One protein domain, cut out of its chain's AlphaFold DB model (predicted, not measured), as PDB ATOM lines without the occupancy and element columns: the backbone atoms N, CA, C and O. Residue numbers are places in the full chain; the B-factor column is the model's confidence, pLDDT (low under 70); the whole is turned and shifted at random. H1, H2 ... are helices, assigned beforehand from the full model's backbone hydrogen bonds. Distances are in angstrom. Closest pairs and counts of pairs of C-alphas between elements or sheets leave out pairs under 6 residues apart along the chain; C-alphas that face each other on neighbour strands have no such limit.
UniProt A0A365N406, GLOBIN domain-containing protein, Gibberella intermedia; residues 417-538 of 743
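Overview. This is residues 417 to 538 of the 743 residues of the protein "GLOBIN domain-containing protein" of Gibberella intermedia (UniProt A0A365N406). One long helix, H1, runs as a spine along most of the domain's length, and three shorter helices, H3, H4 and H8, pack on successive stretches of it, H3 and H4 crossing it and H8 running back at a small angle. H5 packs on H3, H2 makes the turn after the last residue of H1, and H6, about perpendicular to H5 after a tight link of 4 residues, leads to the little H7 at its far end. The printed part has 122 residues with eight named helices, H1 to H8 in order along the chain, and no named strand; the class is all helix. It is compact, with a radius of gyration of the C-alphas of 14.5 A, and elongated, with spans of 49 by 29 by 22 A.

Arrangement. H1, residues 417 to 445, touches H3, residues 455 to 464, with its residues 435 to 442 alone; the closest C-alphas, of His 439 and Val 464, are 6.4 A apart, at a steep tilt of 58 degrees, opposite ways. H4, residues 472 to 483, touches H1 at a steep tilt of 62 degrees, the same way, with the closest C-alphas, of Ala 431 and Val 475, 6.5 A apart. H8, residues 524 to 531, touches H1 at a shallow tilt of 26 degrees, opposite ways, and its closest C-alphas to H1 are those of Arg 427 and Ile 531, 6.5 A apart. H6, residues 498 to 509, only just touches H1, with 3 pairs of C-alphas within 8 A, the closest being Cys 437 and Glu 502 at 6.8 A. H3 and H4 form a hairpin at a steep tilt of 43 degrees, with the C-alphas of Ile 463 and Thr 474 closest at 6.5 A. H4 touches H8, the C-alphas of Cys 483 and Ser 525 being closest at 5.7 A. H5, residues 485 to 493, touches H3 and is about perpendicular to it at 76 degrees, with the C-alphas of Val 456 and Leu 487 closest at 6.1 A. H2, residues 448 to 451, and H3 touch only at the corner, and only just, with 3 pairs of C-alphas within 8 A. H7, residues 511 to 515, and H6 likewise touch only at the corner, and only just, with 3 pairs. H7 is apart from H1. Every O i to N i+4 pair is within hydrogen-bond range in H1, H3, H4, H5, H6 and H8; H7 has 0 of 1, with 2 of 2 O i to N i+3 pairs within range, and H2 is too short for such a pair.

Along the chain. H1 begins at C-alpha 417 (-12.434, 27.243, -25.815) and spans 41.7 A to C-alpha 445 (-47.451, 46.253, -37.963). H4 spans 16.4 A, H6 16.3 A, H3 14.7 A, H5 12.5 A and H8 10.7 A; the short H7 and H2 span 7.5 A and 5.7 A. H8 ends at C-alpha 531 (-27.028, 28.029, -34.105).

Size, cuts and confidence. The C-alphas farthest apart are those of Glu 417 and Glu 449, 49.3 A, while those of Glu 417 and Pro 538 are 11.0 A apart. The printed part has no cut and no long link. Its mean pLDDT is 76.9, and 26 residues are under 70, among them residues 445 to 453 and 514 to 523.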
ATOM      1  N   GLU A 417     -12.078  26.043 -26.575       86.00
ATOM      2  CA  GLU A 417     -12.434  27.243 -25.815       86.00
ATOM      3  C   GLU A 417     -12.870  28.370 -26.754       86.00
ATOM      4  O   GLU A 417     -13.956  28.920 -26.601       86.00
ATOM      5  N   GLU A 418     -12.115  28.614 -27.829       85.38
ATOM      6  CA  GLU A 418     -12.501  29.605 -28.836       85.38
ATOM      7  C   GLU A 418     -13.818  29.246 -29.517       85.38
ATOM      8  O   GLU A 418     -14.640  30.121 -29.776       85.38
ATOM      9  N   ARG A 419     -14.056  27.958 -29.787       88.31
ATOM     10  CA  ARG A 419     -15.348  27.492 -30.301       88.31
ATOM     11  C   ARG A 419     -16.473  27.735 -29.297       88.31
ATOM     12  O   ARG A 419     -17.580  28.053 -29.719       88.31
ATOM     13  N   ALA A 420     -16.232  27.612 -27.994       86.69
ATOM     14  CA  ALA A 420     -17.235  27.943 -26.981       86.69
ATOM     15  C   ALA A 420     -17.550  29.449 -26.972       86.69
ATOM     16  O   ALA A 420     -18.724  29.826 -26.949       86.69
ATOM     17  N   ASP A 421     -16.530  30.298 -27.101       86.38
ATOM     18  CA  ASP A 421     -16.706  31.750 -27.194       86.38
ATOM     19  C   ASP A 421     -17.496  32.150 -28.441       86.38
ATOM     20  O   ASP A 421     -18.479  32.886 -28.348       86.38
ATOM     21  N   VAL A 422     -17.121  31.603 -29.604       88.38
ATOM     22  CA  VAL A 422     -17.829  31.835 -30.872       88.38
ATOM     23  C   VAL A 422     -19.267  31.354 -30.776       88.38
ATOM     24  O   VAL A 422     -20.163  32.008 -31.300       88.38
ATOM     25  N   ARG A 423     -19.530  30.236 -30.089       87.94
ATOM     26  CA  ARG A 423     -20.898  29.754 -29.865       87.94
ATOM     27  C   ARG A 423     -21.716  30.791 -29.097       87.94
ATOM     28  O   ARG A 423     -22.842  31.084 -29.499       87.94
ATOM     29  N   ALA A 424     -21.166  31.338 -28.015       85.62
ATOM     30  CA  ALA A 424     -21.845  32.345 -27.206       85.62
ATOM     31  C   ALA A 424     -22.055  33.657 -27.984       85.62
ATOM     32  O   ALA A 424     -23.138  34.237 -27.941       85.62
ATOM     33  N   GLU A 425     -21.046  34.103 -28.733       86.00
ATOM     34  CA  GLU A 425     -21.105  35.325 -29.535       86.00
ATOM     35  C   GLU A 425     -22.080  35.200 -30.710       86.00
ATOM     36  O   GLU A 425     -22.932  36.068 -30.884       86.00
ATOM     37  N   ALA A 426     -22.048  34.081 -31.439       85.81
ATOM     38  CA  ALA A 426     -22.987  33.791 -32.518       85.81
ATOM     39  C   ALA A 426     -24.438  33.794 -32.018       85.81
ATOM     40  O   ALA A 426     -25.300  34.403 -32.650       85.81
ATOM     41  N   ARG A 427     -24.715  33.173 -30.861       87.75
ATOM     42  CA  ARG A 427     -26.056  33.179 -30.252       87.75
ATOM     43  C   ARG A 427     -26.513  34.591 -29.895       87.75
ATOM     44  O   ARG A 427     -27.608  34.975 -30.294       87.75
ATOM     45  N   ARG A 428     -25.672  35.383 -29.214       83.50
ATOM     46  CA  ARG A 428     -25.993  36.782 -28.865       83.50
ATOM     47  C   ARG A 428     -26.225  37.646 -30.100       83.50
ATOM     48  O   ARG A 428     -27.186  38.409 -30.157       83.50
ATOM     49  N   PHE A 429     -25.353  37.525 -31.092       83.62
ATOM     50  CA  PHE A 429     -25.403  38.335 -32.299       83.62
ATOM     51  C   PHE A 429     -26.631  38.019 -33.152       83.62
ATOM     52  O   PHE A 429     -27.361  38.922 -33.556       83.62
ATOM     53  N   VAL A 430     -26.915  36.734 -33.367       81.81
ATOM     54  CA  VAL A 430     -28.102  36.323 -34.117       81.81
ATOM     55  C   VAL A 430     -29.379  36.672 -33.352       81.81
ATOM     56  O   VAL A 430     -30.319  37.153 -33.976       81.81
ATOM     57  N   ALA A 431     -29.400  36.547 -32.020       82.94
ATOM     58  CA  ALA A 431     -30.506  37.037 -31.196       82.94
ATOM     59  C   ALA A 431     -30.724  38.555 -31.358       82.94
ATOM     60  O   ALA A 431     -31.859  39.003 -31.508       82.94
ATOM     61  N   SER A 432     -29.655  39.352 -31.421       82.00
ATOM     62  CA  SER A 432     -29.753  40.798 -31.660       82.00
ATOM     63  C   SER A 432     -30.364  41.130 -33.029       82.00
ATOM     64  O   SER A 432     -31.281  41.949 -33.105       82.00
ATOM     65  N   ILE A 433     -29.934  40.448 -34.098       81.25
ATOM     66  CA  ILE A 433     -30.512  40.594 -35.451       81.25
ATOM     67  C   ILE A 433     -32.003  40.255 -35.444       81.25
ATOM     68  O   ILE A 433     -32.822  40.979 -36.009       81.25
ATOM     69  N   CYS A 434     -32.338  39.148 -34.786       80.81
ATOM     70  CA  CYS A 434     -33.684  38.625 -34.622       80.81
ATOM     71  C   CYS A 434     -34.590  39.659 -33.927       80.81
ATOM     72  O   CYS A 434     -35.665  39.992 -34.431       80.81
ATOM     73  N   ARG A 435     -34.123  40.252 -32.822       82.56
ATOM     74  CA  ARG A 435     -34.856  41.285 -32.082       82.56
ATOM     75  C   ARG A 435     -35.069  42.545 -32.909       82.56
ATOM     76  O   ARG A 435     -36.188  43.045 -32.962       82.56
ATOM     77  N   GLU A 436     -34.030  43.043 -33.572       80.81
ATOM     78  CA  GLU A 436     -34.131  44.255 -34.391       80.81
ATOM     79  C   GLU A 436     -35.110  44.050 -35.554       80.81
ATOM     80  O   GLU A 436     -35.957  44.897 -35.825       80.81
ATOM     81  N   CYS A 437     -35.076  42.879 -36.193       78.88
ATOM     82  CA  CYS A 437     -36.048  42.537 -37.225       78.88
ATOM     83  C   CYS A 437     -37.486  42.444 -36.655       78.88
ATOM     84  O   CYS A 437     -38.419  42.884 -37.327       78.88
ATOM     85  N   LEU A 438     -37.691  41.987 -35.407       82.56
ATOM     86  CA  LEU A 438     -39.015  42.048 -34.752       82.56
ATOM     87  C   LEU A 438     -39.426  43.467 -34.402       82.56
ATOM     88  O   LEU A 438     -40.614  43.775 -34.449       82.56
ATOM     89  N   HIS A 439     -38.471  44.332 -34.072       81.94
ATOM     90  CA  HIS A 439     -38.738  45.745 -33.848       81.94
ATOM     91  C   HIS A 439     -39.260  46.395 -35.129       81.94
ATOM     92  O   HIS A 439     -40.320  47.013 -35.110       81.94
ATOM     93  N   ILE A 440     -38.597  46.139 -36.262       77.88
ATOM     94  CA  ILE A 440     -39.046  46.587 -37.585       77.88
ATOM     95  C   ILE A 440     -40.443  46.036 -37.891       77.88
ATOM     96  O   ILE A 440     -41.314  46.782 -38.339       77.88
ATOM     97  N   VAL A 441     -40.688  44.748 -37.625       78.31
ATOM     98  CA  VAL A 441     -42.018  44.142 -37.781       78.31
ATOM     99  C   VAL A 441     -43.053  44.856 -36.911       78.31
ATOM    100  O   VAL A 441     -44.113  45.211 -37.417       78.31
ATOM    101  N   ASN A 442     -42.751  45.122 -35.641       80.12
ATOM    102  CA  ASN A 442     -43.642  45.822 -34.720       80.12
ATOM    103  C   ASN A 442     -43.942  47.255 -35.193       80.12
ATOM    104  O   ASN A 442     -45.102  47.657 -35.203       80.12
ATOM    105  N   GLU A 443     -42.935  48.002 -35.647       77.38
ATOM    106  CA  GLU A 443     -43.102  49.350 -36.206       77.38
ATOM    107  C   GLU A 443     -44.013  49.354 -37.442       77.38
ATOM    108  O   GLU A 443     -44.917  50.184 -37.548       77.38
ATOM    109  N   HIS A 444     -43.821  48.401 -38.360       70.62
ATOM    110  CA  HIS A 444     -44.610  48.308 -39.594       70.62
ATOM    111  C   HIS A 444     -46.016  47.729 -39.361       70.62
ATOM    112  O   HIS A 444     -46.938  48.029 -40.124       70.62
ATOM    113  N   ALA A 445     -46.195  46.917 -38.312       65.50
ATOM    114  CA  ALA A 445     -47.451  46.253 -37.963       65.50
ATOM    115  C   ALA A 445     -48.318  47.027 -36.947       65.50
ATOM    116  O   ALA A 445     -49.420  46.578 -36.626       65.50
ATOM    117  N   CYS A 446     -47.877  48.190 -36.448       53.94
ATOM    118  CA  CYS A 446     -48.578  48.968 -35.416       53.94
ATOM    119  C   CYS A 446     -49.789  49.766 -35.945       53.94
ATOM    120  O   CYS A 446     -49.874  50.988 -35.809       53.94
ATOM    121  N   LYS A 447     -50.794  49.064 -36.478       60.12
ATOM    122  CA  LYS A 447     -52.189  49.522 -36.405       60.12
ATOM    123  C   LYS A 447     -52.870  48.796 -35.236       60.12
ATOM    124  O   LYS A 447     -52.782  47.571 -35.176       60.12
ATOM    125  N   PRO A 448     -53.576  49.493 -34.320       60.47
ATOM    126  CA  PRO A 448     -54.247  48.866 -33.169       60.47
ATOM    127  C   PRO A 448     -55.201  47.722 -33.548       60.47
ATOM    128  O   PRO A 448     -55.408  46.788 -32.779       60.47
ATOM    129  N   GLU A 449     -55.752  47.784 -34.759       60.41
ATOM    130  CA  GLU A 449     -56.640  46.783 -35.351       60.41
ATOM    131  C   GLU A 449     -55.945  45.433 -35.606       60.41
ATOM    132  O   GLU A 449     -56.601  44.397 -35.570       60.41
ATOM    133  N   TRP A 450     -54.627  45.416 -35.839       64.06
ATOM    134  CA  TRP A 450     -53.877  44.215 -36.236       64.06
ATOM    135  C   TRP A 450     -53.384  43.405 -35.039       64.06
ATOM    136  O   TRP A 450     -53.406  42.177 -35.074       64.06
ATOM    137  N   ILE A 451     -53.012  44.085 -33.951       62.19
ATOM    138  CA  ILE A 451     -52.570  43.445 -32.699       62.19
ATOM    139  C   ILE A 451     -53.684  42.554 -32.128       62.19
ATOM    140  O   ILE A 451     -53.417  41.465 -31.634       62.19
ATOM    141  N   ASN A 452     -54.941  42.987 -32.260       64.75
ATOM    142  CA  ASN A 452     -56.109  42.226 -31.812       64.75
ATOM    143  C   ASN A 452     -56.558  41.147 -32.815       64.75
ATOM    144  O   ASN A 452     -57.384  40.307 -32.467       64.75
ATOM    145  N   ALA A 453     -56.055  41.180 -34.053       64.12
ATOM    146  CA  ALA A 453     -56.450  40.254 -35.112       64.12
ATOM    147  C   ALA A 453     -55.637  38.952 -35.098       64.12
ATOM    148  O   ALA A 453     -56.152  37.921 -35.528       64.12
ATOM    149  N   HIS A 454     -54.388  38.984 -34.617       70.75
ATOM    150  CA  HIS A 454     -53.508  37.819 -34.673       70.75
ATOM    151  C   HIS A 454     -52.684  37.629 -33.380       70.75
ATOM    152  O   HIS A 454     -51.834  38.470 -33.081       70.75
ATOM    153  N   PRO A 455     -52.845  36.503 -32.646       76.25
ATOM    154  CA  PRO A 455     -52.132  36.235 -31.387       76.25
ATOM    155  C   PRO A 455     -50.603  36.334 -31.496       76.25
ATOM    156  O   PRO A 455     -49.943  36.848 -30.594       76.25
ATOM    157  N   VAL A 456     -50.035  35.903 -32.630       80.81
ATOM    158  CA  VAL A 456     -48.597  36.026 -32.937       80.81
ATOM    159  C   VAL A 456     -48.056  37.458 -32.811       80.81
ATOM    160  O   VAL A 456     -46.952  37.636 -32.309       80.81
ATOM    161  N   LEU A 457     -48.826  38.487 -33.192       75.31
ATOM    162  CA  LEU A 457     -48.387  39.889 -33.125       75.31
ATOM    163  C   LEU A 457     -48.400  40.425 -31.685       75.31
ATOM    164  O   LEU A 457     -47.591  41.289 -31.345       75.31
ATOM    165  N   GLY A 458     -49.260  39.873 -30.822       76.44
ATOM    166  CA  GLY A 458     -49.196  40.094 -29.376       76.44
ATOM    167  C   GLY A 458     -47.882  39.576 -28.786       76.44
ATOM    168  O   GLY A 458     -47.182  40.328 -28.111       76.44
ATOM    169  N   ARG A 459     -47.487  38.346 -29.153       80.56
ATOM    170  CA  ARG A 459     -46.204  37.737 -28.743       80.56
ATOM    171  C   ARG A 459     -44.989  38.549 -29.212       80.56
ATOM    172  O   ARG A 459     -44.043  38.729 -28.451       80.56
ATOM    173  N   VAL A 460     -45.020  39.099 -30.437       83.12
ATOM    174  CA  VAL A 460     -43.969  40.015 -30.938       83.12
ATOM    175  C   VAL A 460     -43.816  41.223 -30.010       83.12
ATOM    176  O   VAL A 460     -42.700  41.575 -29.630       83.12
ATOM    177  N   LYS A 461     -44.931  41.857 -29.628       80.38
ATOM    178  CA  LYS A 461     -44.920  43.049 -28.773       80.38
ATOM    179  C   LYS A 461     -44.380  42.753 -27.374       80.38
ATOM    180  O   LYS A 461     -43.630  43.569 -26.843       80.38
ATOM    181  N   GLU A 462     -44.738  41.609 -26.798       81.25
ATOM    182  CA  GLU A 462     -44.227  41.154 -25.499       81.25
ATOM    183  C   GLU A 462     -42.704  40.970 -25.536       81.25
ATOM    184  O   GLU A 462     -42.003  41.589 -24.738       81.25
ATOM    185  N   ILE A 463     -42.180  40.240 -26.529       82.38
ATOM    186  CA  ILE A 463     -40.733  39.999 -26.689       82.38
ATOM    187  C   ILE A 463     -39.959  41.305 -26.910       82.38
ATOM    188  O   ILE A 463     -38.889  41.508 -26.338       82.38
ATOM    189  N   VAL A 464     -40.490  42.226 -27.721       81.00
ATOM    190  CA  VAL A 464     -39.844  43.529 -27.961       81.00
ATOM    191  C   VAL A 464     -39.802  44.377 -26.683       81.00
ATOM    192  O   VAL A 464     -38.816  45.085 -26.467       81.00
ATOM    193  N   SER A 465     -40.837  44.277 -25.842       80.50
ATOM    194  CA  SER A 465     -40.996  45.066 -24.612       80.50
ATOM    195  C   SER A 465     -40.255  44.494 -23.396       80.50
ATOM    196  O   SER A 465     -40.307  45.119 -22.340       80.50
ATOM    197  N   SER A 466     -39.584  43.341 -23.517       79.69
ATOM    198  CA  SER A 466     -38.799  42.753 -22.421       79.69
ATOM    199  C   SER A 466     -37.668  43.686 -21.955       79.69
ATOM    200  O   SER A 466     -36.977  44.299 -22.781       79.69
ATOM    201  N   GLU A 467     -37.481  43.782 -20.630       69.12
ATOM    202  CA  GLU A 467     -36.437  44.596 -19.983       69.12
ATOM    203  C   GLU A 467     -35.035  43.991 -20.159       69.12
ATOM    204  O   GLU A 467     -34.085  44.734 -20.417       69.12
ATOM    205  N   ASP A 468     -34.914  42.660 -20.083       74.25
ATOM    206  CA  ASP A 468     -33.695  41.926 -20.434       74.25
ATOM    207  C   ASP A 468     -33.935  41.168 -21.749       74.25
ATOM    208  O   ASP A 468     -34.835  40.339 -21.818       74.25
ATOM    209  N   PRO A 469     -33.216  41.488 -22.832       63.97
ATOM    210  CA  PRO A 469     -33.389  40.832 -24.126       63.97
ATOM    211  C   PRO A 469     -32.450  39.645 -24.359       63.97
ATOM    212  O   PRO A 469     -32.461  39.078 -25.455       63.97
ATOM    213  N   TYR A 470     -31.572  39.342 -23.401       70.81
ATOM    214  CA  TYR A 470     -30.553  38.299 -23.524       70.81
ATOM    215  C   TYR A 470     -30.736  37.157 -22.521       70.81
ATOM    216  O   TYR A 470     -29.876  36.277 -22.444       70.81
ATOM    217  N   ASP A 471     -31.836  37.150 -21.775       82.31
ATOM    218  CA  ASP A 471     -32.259  36.019 -20.964       82.31
ATOM    219  C   ASP A 471     -32.584  34.805 -21.851       82.31
ATOM    220  O   ASP A 471     -33.081  34.922 -22.975       82.31
ATOM    221  N   GLU A 472     -32.279  33.607 -21.350       78.12
ATOM    222  CA  GLU A 472     -32.461  32.367 -22.115       78.12
ATOM    223  C   GLU A 472     -33.921  32.145 -22.536       78.12
ATOM    224  O   GLU A 472     -34.163  31.696 -23.656       78.12
ATOM    225  N   GLU A 473     -34.883  32.522 -21.689       80.81
ATOM    226  CA  GLU A 473     -36.315  32.319 -21.931       80.81
ATOM    227  C   GLU A 473     -36.857  33.229 -23.049       80.81
ATOM    228  O   GLU A 473     -37.550  32.753 -23.958       80.81
ATOM    229  N   THR A 474     -36.501  34.520 -23.061       81.94
ATOM    230  CA  THR A 474     -36.886  35.429 -24.155       81.94
ATOM    231  C   THR A 474     -36.171  35.076 -25.451       81.94
ATOM    232  O   THR A 474     -36.791  35.120 -26.518       81.94
ATOM    233  N   VAL A 475     -34.891  34.691 -25.401       82.31
ATOM    234  CA  VAL A 475     -34.151  34.271 -26.600       82.31
ATOM    235  C   VAL A 475     -34.772  33.012 -27.205       82.31
ATOM    236  O   VAL A 475     -34.991  32.970 -28.417       82.31
ATOM    237  N   GLU A 476     -35.119  32.015 -26.391       83.56
ATOM    238  CA  GLU A 476     -35.822  30.814 -26.848       83.56
ATOM    239  C   GLU A 476     -37.192  31.160 -27.450       83.56
ATOM    240  O   GLU A 476     -37.512  30.739 -28.565       83.56
ATOM    241  N   SER A 477     -37.972  32.001 -26.768       82.88
ATOM    242  CA  SER A 477     -39.277  32.475 -27.247       82.88
ATOM    243  C   SER A 477     -39.172  33.206 -28.588       82.88
ATOM    244  O   SER A 477     -39.977  32.983 -29.494       82.88
ATOM    245  N   MET A 478     -38.143  34.035 -28.752       84.25
ATOM    246  CA  MET A 478     -37.859  34.770 -29.979       84.25
ATOM    247  C   MET A 478     -37.444  33.843 -31.127       84.25
ATOM    248  O   MET A 478     -37.962  33.978 -32.239       84.25
ATOM    249  N   VAL A 479     -36.543  32.889 -30.876       82.38
ATOM    250  CA  VAL A 479     -36.111  31.898 -31.877       82.38
ATOM    251  C   VAL A 479     -37.300  31.054 -32.337       82.38
ATOM    252  O   VAL A 479     -37.481  30.852 -33.541       82.38
ATOM    253  N   ASN A 480     -38.135  30.612 -31.395       84.25
ATOM    254  CA  ASN A 480     -39.348  29.851 -31.680       84.25
ATOM    255  C   ASN A 480     -40.324  30.662 -32.537       84.25
ATOM    256  O   ASN A 480     -40.797  30.156 -33.552       84.25
ATOM    257  N   LEU A 481     -40.550  31.935 -32.199       83.81
ATOM    258  CA  LEU A 481     -41.435  32.824 -32.951       83.81
ATOM    259  C   LEU A 481     -40.963  33.057 -34.397       83.81
ATOM    260  O   LEU A 481     -41.780  33.075 -35.311       83.81
ATOM    261  N   TYR A 482     -39.655  33.198 -34.627       80.75
ATOM    262  CA  TYR A 482     -39.101  33.318 -35.987       80.75
ATOM    263  C   TYR A 482     -39.172  32.039 -36.806       80.75
ATOM    264  O   TYR A 482     -39.203  32.072 -38.041       80.75
ATOM    265  N   CYS A 483     -39.104  30.900 -36.126       78.69
ATOM    266  CA  CYS A 483     -39.220  29.601 -36.766       78.69
ATOM    267  C   CYS A 483     -40.678  29.221 -37.050       78.69
ATOM    268  O   CYS A 483     -40.883  28.310 -37.855       78.69
ATOM    269  N   ASP A 484     -41.638  29.912 -36.431       81.38
ATOM    270  CA  ASP A 484     -43.078  29.713 -36.572       81.38
ATOM    271  C   ASP A 484     -43.600  30.263 -37.915       81.38
ATOM    272  O   ASP A 484     -43.318  31.397 -38.317       81.38
ATOM    273  N   ASP A 485     -44.393  29.458 -38.619       81.31
ATOM    274  CA  ASP A 485     -45.019  29.860 -39.879       81.31
ATOM    275  C   ASP A 485     -46.192  30.829 -39.655       81.31
ATOM    276  O   ASP A 485     -46.544  31.580 -40.569       81.31
ATOM    277  N   GLU A 486     -46.747  30.891 -38.436       81.94
ATOM    278  CA  GLU A 486     -47.802  31.840 -38.055       81.94
ATOM    279  C   GLU A 486     -47.370  33.296 -38.293       81.94
ATOM    280  O   GLU A 486     -48.142  34.098 -38.819       81.94
ATOM    281  N   LEU A 487     -46.116  33.638 -37.970       83.00
ATOM    282  CA  LEU A 487     -45.577  34.988 -38.161       83.00
ATOM    283  C   LEU A 487     -45.507  35.353 -39.651       83.00
ATOM    284  O   LEU A 487     -45.884  36.459 -40.045       83.00
ATOM    285  N   ARG A 488     -45.065  34.414 -40.500       83.19
ATOM    286  CA  ARG A 488     -45.010  34.611 -41.959       83.19
ATOM    287  C   ARG A 488     -46.403  34.785 -42.549       83.19
ATOM    288  O   ARG A 488     -46.605  35.657 -43.393       83.19
ATOM    289  N   LEU A 489     -47.354  33.960 -42.115       81.38
ATOM    290  CA  LEU A 489     -48.742  34.028 -42.564       81.38
ATOM    291  C   LEU A 489     -49.389  35.355 -42.162       81.38
ATOM    292  O   LEU A 489     -50.001  35.998 -43.014       81.38
ATOM    293  N   ALA A 490     -49.188  35.797 -40.918       78.62
ATOM    294  CA  ALA A 490     -49.681  37.081 -40.438       78.62
ATOM    295  C   ALA A 490     -49.131  38.243 -41.279       78.62
ATOM    296  O   ALA A 490     -49.901  39.052 -41.783       78.62
ATOM    297  N   LEU A 491     -47.816  38.298 -41.514       79.56
ATOM    298  CA  LEU A 491     -47.198  39.357 -42.322       79.56
ATOM    299  C   LEU A 491     -47.709  39.372 -43.771       79.56
ATOM    300  O   LEU A 491     -48.051  40.439 -44.293       79.56
ATOM    301  N   ASN A 492     -47.830  38.195 -44.394       81.94
ATOM    302  CA  ASN A 492     -48.312  38.060 -45.770       81.94
ATOM    303  C   ASN A 492     -49.757  38.553 -45.934       81.94
ATOM    304  O   ASN A 492     -50.071  39.179 -46.947       81.94
ATOM    305  N   GLN A 493     -50.631  38.324 -44.944       75.75
ATOM    306  CA  GLN A 493     -52.011  38.833 -44.957       75.75
ATOM    307  C   GLN A 493     -52.076  40.366 -45.009       75.75
ATOM    308  O   GLN A 493     -53.026  40.924 -45.557       75.75
ATOM    309  N   PHE A 494     -51.049  41.044 -44.498       70.75
ATOM    310  CA  PHE A 494     -50.944  42.502 -44.483       70.75
ATOM    311  C   PHE A 494     -50.040  43.068 -45.592       70.75
ATOM    312  O   PHE A 494     -49.738  44.261 -45.588       70.75
ATOM    313  N   GLY A 495     -49.631  42.240 -46.560       74.06
ATOM    314  CA  GLY A 495     -48.831  42.660 -47.716       74.06
ATOM    315  C   GLY A 495     -47.336  42.837 -47.438       74.06
ATOM    316  O   GLY A 495     -46.625  43.388 -48.278       74.06
ATOM    317  N   TYR A 496     -46.843  42.363 -46.290       78.44
ATOM    318  CA  TYR A 496     -45.423  42.383 -45.942       78.44
ATOM    319  C   TYR A 496     -44.806  40.992 -46.092       78.44
ATOM    320  O   TYR A 496     -45.406  39.991 -45.719       78.44
ATOM    321  N   ASN A 497     -43.576  40.931 -46.604       81.94
ATOM    322  CA  ASN A 497     -42.812  39.689 -46.709       81.94
ATOM    323  C   ASN A 497     -41.589  39.760 -45.787       81.94
ATOM    324  O   ASN A 497     -40.738  40.638 -45.951       81.94
ATOM    325  N   LEU A 498     -41.505  38.816 -44.845       79.12
ATOM    326  CA  LEU A 498     -40.416  38.719 -43.874       79.12
ATOM    327  C   LEU A 498     -39.040  38.594 -44.551       79.12
ATOM    328  O   LEU A 498     -38.110  39.280 -44.148       79.12
ATOM    329  N   GLU A 499     -38.921  37.824 -45.636       78.62
ATOM    330  CA  GLU A 499     -37.656  37.647 -46.368       78.62
ATOM    331  C   GLU A 499     -37.169  38.956 -47.002       78.62
ATOM    332  O   GLU A 499     -35.969  39.230 -47.067       78.62
ATOM    333  N   THR A 500     -38.094  39.804 -47.462       76.94
ATOM    334  CA  THR A 500     -37.757  41.123 -48.013       76.94
ATOM    335  C   THR A 500     -37.258  42.064 -46.918       76.94
ATOM    336  O   THR A 500     -36.309  42.816 -47.146       76.94
ATOM    337  N   ILE A 501     -37.874  42.011 -45.731       76.69
ATOM    338  CA  ILE A 501     -37.463  42.798 -44.560       76.69
ATOM    339  C   ILE A 501     -36.072  42.352 -44.096       76.69
ATOM    340  O   ILE A 501     -35.177  43.190 -43.997       76.69
ATOM    341  N   GLU A 502     -35.866  41.043 -43.915       77.44
ATOM    342  CA  GLU A 502     -34.576  40.441 -43.554       77.44
ATOM    343  C   GLU A 502     -33.489  40.853 -44.547       77.44
ATOM    344  O   GLU A 502     -32.455  41.392 -44.162       77.44
ATOM    345  N   ARG A 503     -33.737  40.666 -45.848       75.12
ATOM    346  CA  ARG A 503     -32.760  40.990 -46.889       75.12
ATOM    347  C   ARG A 503     -32.416  42.474 -46.903       75.12
ATOM    348  O   ARG A 503     -31.247  42.811 -47.052       75.12
ATOM    349  N   ARG A 504     -33.398  43.367 -46.743       72.62
ATOM    350  CA  ARG A 504     -33.156  44.819 -46.697       72.62
ATOM    351  C   ARG A 504     -32.349  45.210 -45.461       72.62
ATOM    352  O   ARG A 504     -31.399  45.978 -45.586       72.62
ATOM    353  N   PHE A 505     -32.704  44.667 -44.299       76.75
ATOM    354  CA  PHE A 505     -32.007  44.921 -43.044       76.75
ATOM    355  C   PHE A 505     -30.563  44.411 -43.081       76.75
ATOM    356  O   PHE A 505     -29.632  45.168 -42.814       76.75
ATOM    357  N   LEU A 506     -30.368  43.155 -43.487       74.19
ATOM    358  CA  LEU A 506     -29.052  42.531 -43.584       74.19
ATOM    359  C   LEU A 506     -28.183  43.210 -44.648       74.19
ATOM    360  O   LEU A 506     -27.034  43.518 -44.360       74.19
ATOM    361  N   ASN A 507     -28.724  43.538 -45.829       69.50
ATOM    362  CA  ASN A 507     -27.979  44.295 -46.845       69.50
ATOM    363  C   ASN A 507     -27.522  45.666 -46.328       69.50
ATOM    364  O   ASN A 507     -26.459  46.136 -46.719       69.50
ATOM    365  N   SER A 508     -28.328  46.309 -45.479       66.12
ATOM    366  CA  SER A 508     -28.030  47.641 -44.955       66.12
ATOM    367  C   SER A 508     -27.036  47.608 -43.793       66.12
ATOM    368  O   SER A 508     -26.070  48.362 -43.808       66.12
ATOM    369  N   ARG A 509     -27.259  46.753 -42.785       66.94
ATOM    370  CA  ARG A 509     -26.487  46.779 -41.530       66.94
ATOM    371  C   ARG A 509     -25.469  45.653 -41.384       66.94
ATOM    372  O   ARG A 509     -24.473  45.837 -40.690       66.94
ATOM    373  N   PHE A 510     -25.680  44.506 -42.028       71.44
ATOM    374  CA  PHE A 510     -24.838  43.318 -41.847       71.44
ATOM    375  C   PHE A 510     -24.557  42.570 -43.163       71.44
ATOM    376  O   PHE A 510     -24.853  41.377 -43.278       71.44
ATOM    377  N   PRO A 511     -23.961  43.237 -44.170       64.19
ATOM    378  CA  PRO A 511     -23.789  42.652 -45.500       64.19
ATOM    379  C   PRO A 511     -22.849  41.436 -45.506       64.19
ATOM    380  O   PRO A 511     -23.024  40.532 -46.318       64.19
ATOM    381  N   HIS A 512     -21.891  41.369 -44.578       66.50
ATOM    382  CA  HIS A 512     -20.957  40.245 -44.451       66.50
ATOM    383  C   HIS A 512     -21.668  38.927 -44.113       66.50
ATOM    384  O   HIS A 512     -21.347  37.894 -44.696       66.50
ATOM    385  N   ILE A 513     -22.709  38.960 -43.274       70.88
ATOM    386  CA  ILE A 513     -23.473  37.763 -42.886       70.88
ATOM    387  C   ILE A 513     -24.111  37.087 -44.096       70.88
ATOM    388  O   ILE A 513     -24.256  35.869 -44.106       70.88
ATOM    389  N   LEU A 514     -24.500  37.853 -45.119       64.25
ATOM    390  CA  LEU A 514     -25.144  37.324 -46.324       64.25
ATOM    391  C   LEU A 514     -24.207  36.471 -47.182       64.25
ATOM    392  O   LEU A 514     -24.675  35.718 -48.032       64.25
ATOM    393  N   THR A 515     -22.899  36.580 -46.955       60.12
ATOM    394  CA  THR A 515     -21.901  35.717 -47.592       60.12
ATOM    395  C   THR A 515     -21.732  34.380 -46.868       60.12
ATOM    396  O   THR A 515     -21.076  33.487 -47.398       60.12
ATOM    397  N   CYS A 516     -22.368  34.186 -45.702       62.97
ATOM    398  CA  CYS A 516     -22.390  32.878 -45.061       62.97
ATOM    399  C   CYS A 516     -23.181  31.867 -45.914       62.97
ATOM    400  O   CYS A 516     -24.351  32.102 -46.219       62.97
ATOM    401  N   PRO A 517     -22.648  30.669 -46.212       57.06
ATOM    402  CA  PRO A 517     -23.409  29.584 -46.831       57.06
ATOM    403  C   PRO A 517     -24.674  29.240 -46.040       57.06
ATOM    404  O   PRO A 517     -25.686  28.833 -46.603       57.06
ATOM    405  N   CYS A 518     -24.631  29.451 -44.722       55.78
ATOM    406  CA  CYS A 518     -25.738  29.251 -43.801       55.78
ATOM    407  C   CYS A 518     -26.900  30.249 -43.978       55.78
ATOM    408  O   CYS A 518     -28.022  29.957 -43.562       55.78
ATOM    409  N   THR A 519     -26.644  31.396 -44.610       58.38
ATOM    410  CA  THR A 519     -27.632  32.420 -44.975       58.38
ATOM    411  C   THR A 519     -27.848  32.503 -46.480       58.38
ATOM    412  O   THR A 519     -28.597  33.375 -46.920       58.38
ATOM    413  N   ALA A 520     -27.263  31.598 -47.277       48.75
ATOM    414  CA  ALA A 520     -27.462  31.567 -48.719       48.75
ATOM    415  C   ALA A 520     -28.973  31.550 -49.030       48.75
ATOM    416  O   ALA A 520     -29.696  30.631 -48.635       48.75
ATOM    417  N   ASN A 521     -29.431  32.607 -49.713       52.75
ATOM    418  CA  ASN A 521     -30.822  32.986 -50.031       52.75
ATOM    419  C   ASN A 521     -31.562  33.901 -49.032       52.75
ATOM    420  O   ASN A 521     -32.738  34.194 -49.248       52.75
ATOM    421  N   GLY A 522     -30.891  34.436 -48.010       56.91
ATOM    422  CA  GLY A 522     -31.458  35.426 -47.089       56.91
ATOM    423  C   GLY A 522     -32.525  34.851 -46.161       56.91
ATOM    424  O   GLY A 522     -33.526  35.508 -45.927       56.91
ATOM    425  N   ASN A 523     -32.336  33.612 -45.694       69.06
ATOM    426  CA  ASN A 523     -33.273  32.951 -44.791       69.06
ATOM    427  C   ASN A 523     -32.674  32.869 -43.381       69.06
ATOM    428  O   ASN A 523     -31.971  31.908 -43.047       69.06
ATOM    429  N   LEU A 524     -32.963  33.878 -42.554       77.62
ATOM    430  CA  LEU A 524     -32.470  33.966 -41.176       77.62
ATOM    431  C   LEU A 524     -32.928  32.773 -40.320       77.62
ATOM    432  O   LEU A 524     -32.196  32.315 -39.443       77.62
ATOM    433  N   SER A 525     -34.094  32.192 -40.620       76.38
ATOM    434  CA  SER A 525     -34.624  31.049 -39.865       76.38
ATOM    435  C   SER A 525     -33.767  29.783 -39.977       76.38
ATOM    436  O   SER A 525     -33.648  29.036 -39.008       76.38
ATOM    437  N   LYS A 526     -33.103  29.546 -41.119       78.56
ATOM    438  CA  LYS A 526     -32.153  28.426 -41.255       78.56
ATOM    439  C   LYS A 526     -30.914  28.629 -40.387       78.56
ATOM    440  O   LYS A 526     -30.421  27.673 -39.790       78.56
ATOM    441  N   LEU A 527     -30.440  29.871 -40.300       81.25
ATOM    442  CA  LEU A 527     -29.310  30.232 -39.454       81.25
ATOM    443  C   LEU A 527     -29.643  30.040 -37.969       81.25
ATOM    444  O   LEU A 527     -28.872  29.404 -37.250       81.25
ATOM    445  N   LEU A 528     -30.814  30.525 -37.546       84.00
ATOM    446  CA  LEU A 528     -31.341  30.376 -36.189       84.00
ATOM    447  C   LEU A 528     -31.430  28.900 -35.780       84.00
ATOM    448  O   LEU A 528     -30.830  28.507 -34.781       84.00
ATOM    449  N   LYS A 529     -32.087  28.065 -36.599       83.88
ATOM    450  CA  LYS A 529     -32.235  26.624 -36.331       83.88
ATOM    451  C   LYS A 529     -30.893  25.921 -36.149       83.88
ATOM    452  O   LYS A 529     -30.775  25.059 -35.289       83.88
ATOM    453  N   ARG A 530     -29.876  26.296 -36.930       86.56
ATOM    454  CA  ARG A 530     -28.539  25.705 -36.811       86.56
ATOM    455  C   ARG A 530     -27.802  26.162 -35.549       86.56
ATOM    456  O   ARG A 530     -27.207  25.326 -34.890       86.56
ATOM    457  N   ILE A 531     -27.810  27.458 -35.225       88.00
ATOM    458  CA  ILE A 531     -27.028  28.029 -34.105       88.00
ATOM    459  C   ILE A 531     -27.628  27.686 -32.732       88.00
ATOM    460  O   ILE A 531     -26.901  27.518 -31.745       88.00
ATOM    461  N   PHE A 532     -28.954  27.581 -32.660       87.56
ATOM    462  CA  PHE A 532     -29.670  27.243 -31.429       87.56
ATOM    463  C   PHE A 532     -29.897  25.736 -31.249       87.56
ATOM    464  O   PHE A 532     -30.410  25.329 -30.210       87.56
ATOM    465  N   ALA A 533     -29.443  24.898 -32.187       87.38
ATOM    466  CA  ALA A 533     -29.429  23.453 -31.988       87.38
ATOM    467  C   ALA A 533     -28.526  23.072 -30.791       87.38
ATOM    468  O   ALA A 533     -27.445  23.655 -30.626       87.38
ATOM    469  N   PRO A 534     -28.925  22.104 -29.944       84.62
ATOM    470  CA  PRO A 534     -28.138  21.703 -28.776       84.62
ATOM    471  C   PRO A 534     -26.771  21.114 -29.163       84.62
ATOM    472  O   PRO A 534     -25.781  21.321 -28.462       84.62
ATOM    473  N   GLU A 535     -26.684  20.456 -30.316       87.81
ATOM    474  CA  GLU A 535     -25.466  19.891 -30.897       87.81
ATOM    475  C   GLU A 535     -24.624  20.889 -31.713       87.81
ATOM    476  O   GLU A 535     -23.610  20.503 -32.296       87.81
ATOM    477  N   TYR A 536     -25.007  22.171 -31.778       87.50
ATOM    478  CA  TYR A 536     -24.322  23.165 -32.604       87.50
ATOM    479  C   TYR A 536     -22.850  23.331 -32.214       87.50
ATOM    480  O   TYR A 536     -22.531  23.884 -31.159       87.50
ATOM    481  N   VAL A 537     -21.931  22.926 -33.088       87.19
ATOM    482  CA  VAL A 537     -20.494  23.205 -32.963       87.19
ATOM    483  C   VAL A 537     -20.114  24.267 -33.996       87.19
ATOM    484  O   VAL A 537     -20.290  24.013 -35.190       87.19
ATOM    485  N   PRO A 538     -19.595  25.437 -33.574       89.25
ATOM    486  CA  PRO A 538     -19.158  26.458 -34.514       89.25
ATOM    487  C   PRO A 538     -18.068  25.952 -35.450       89.25
ATOM    488  O   PRO A 538     -17.093  25.321 -35.031       89.25
TER     489      PRO A 538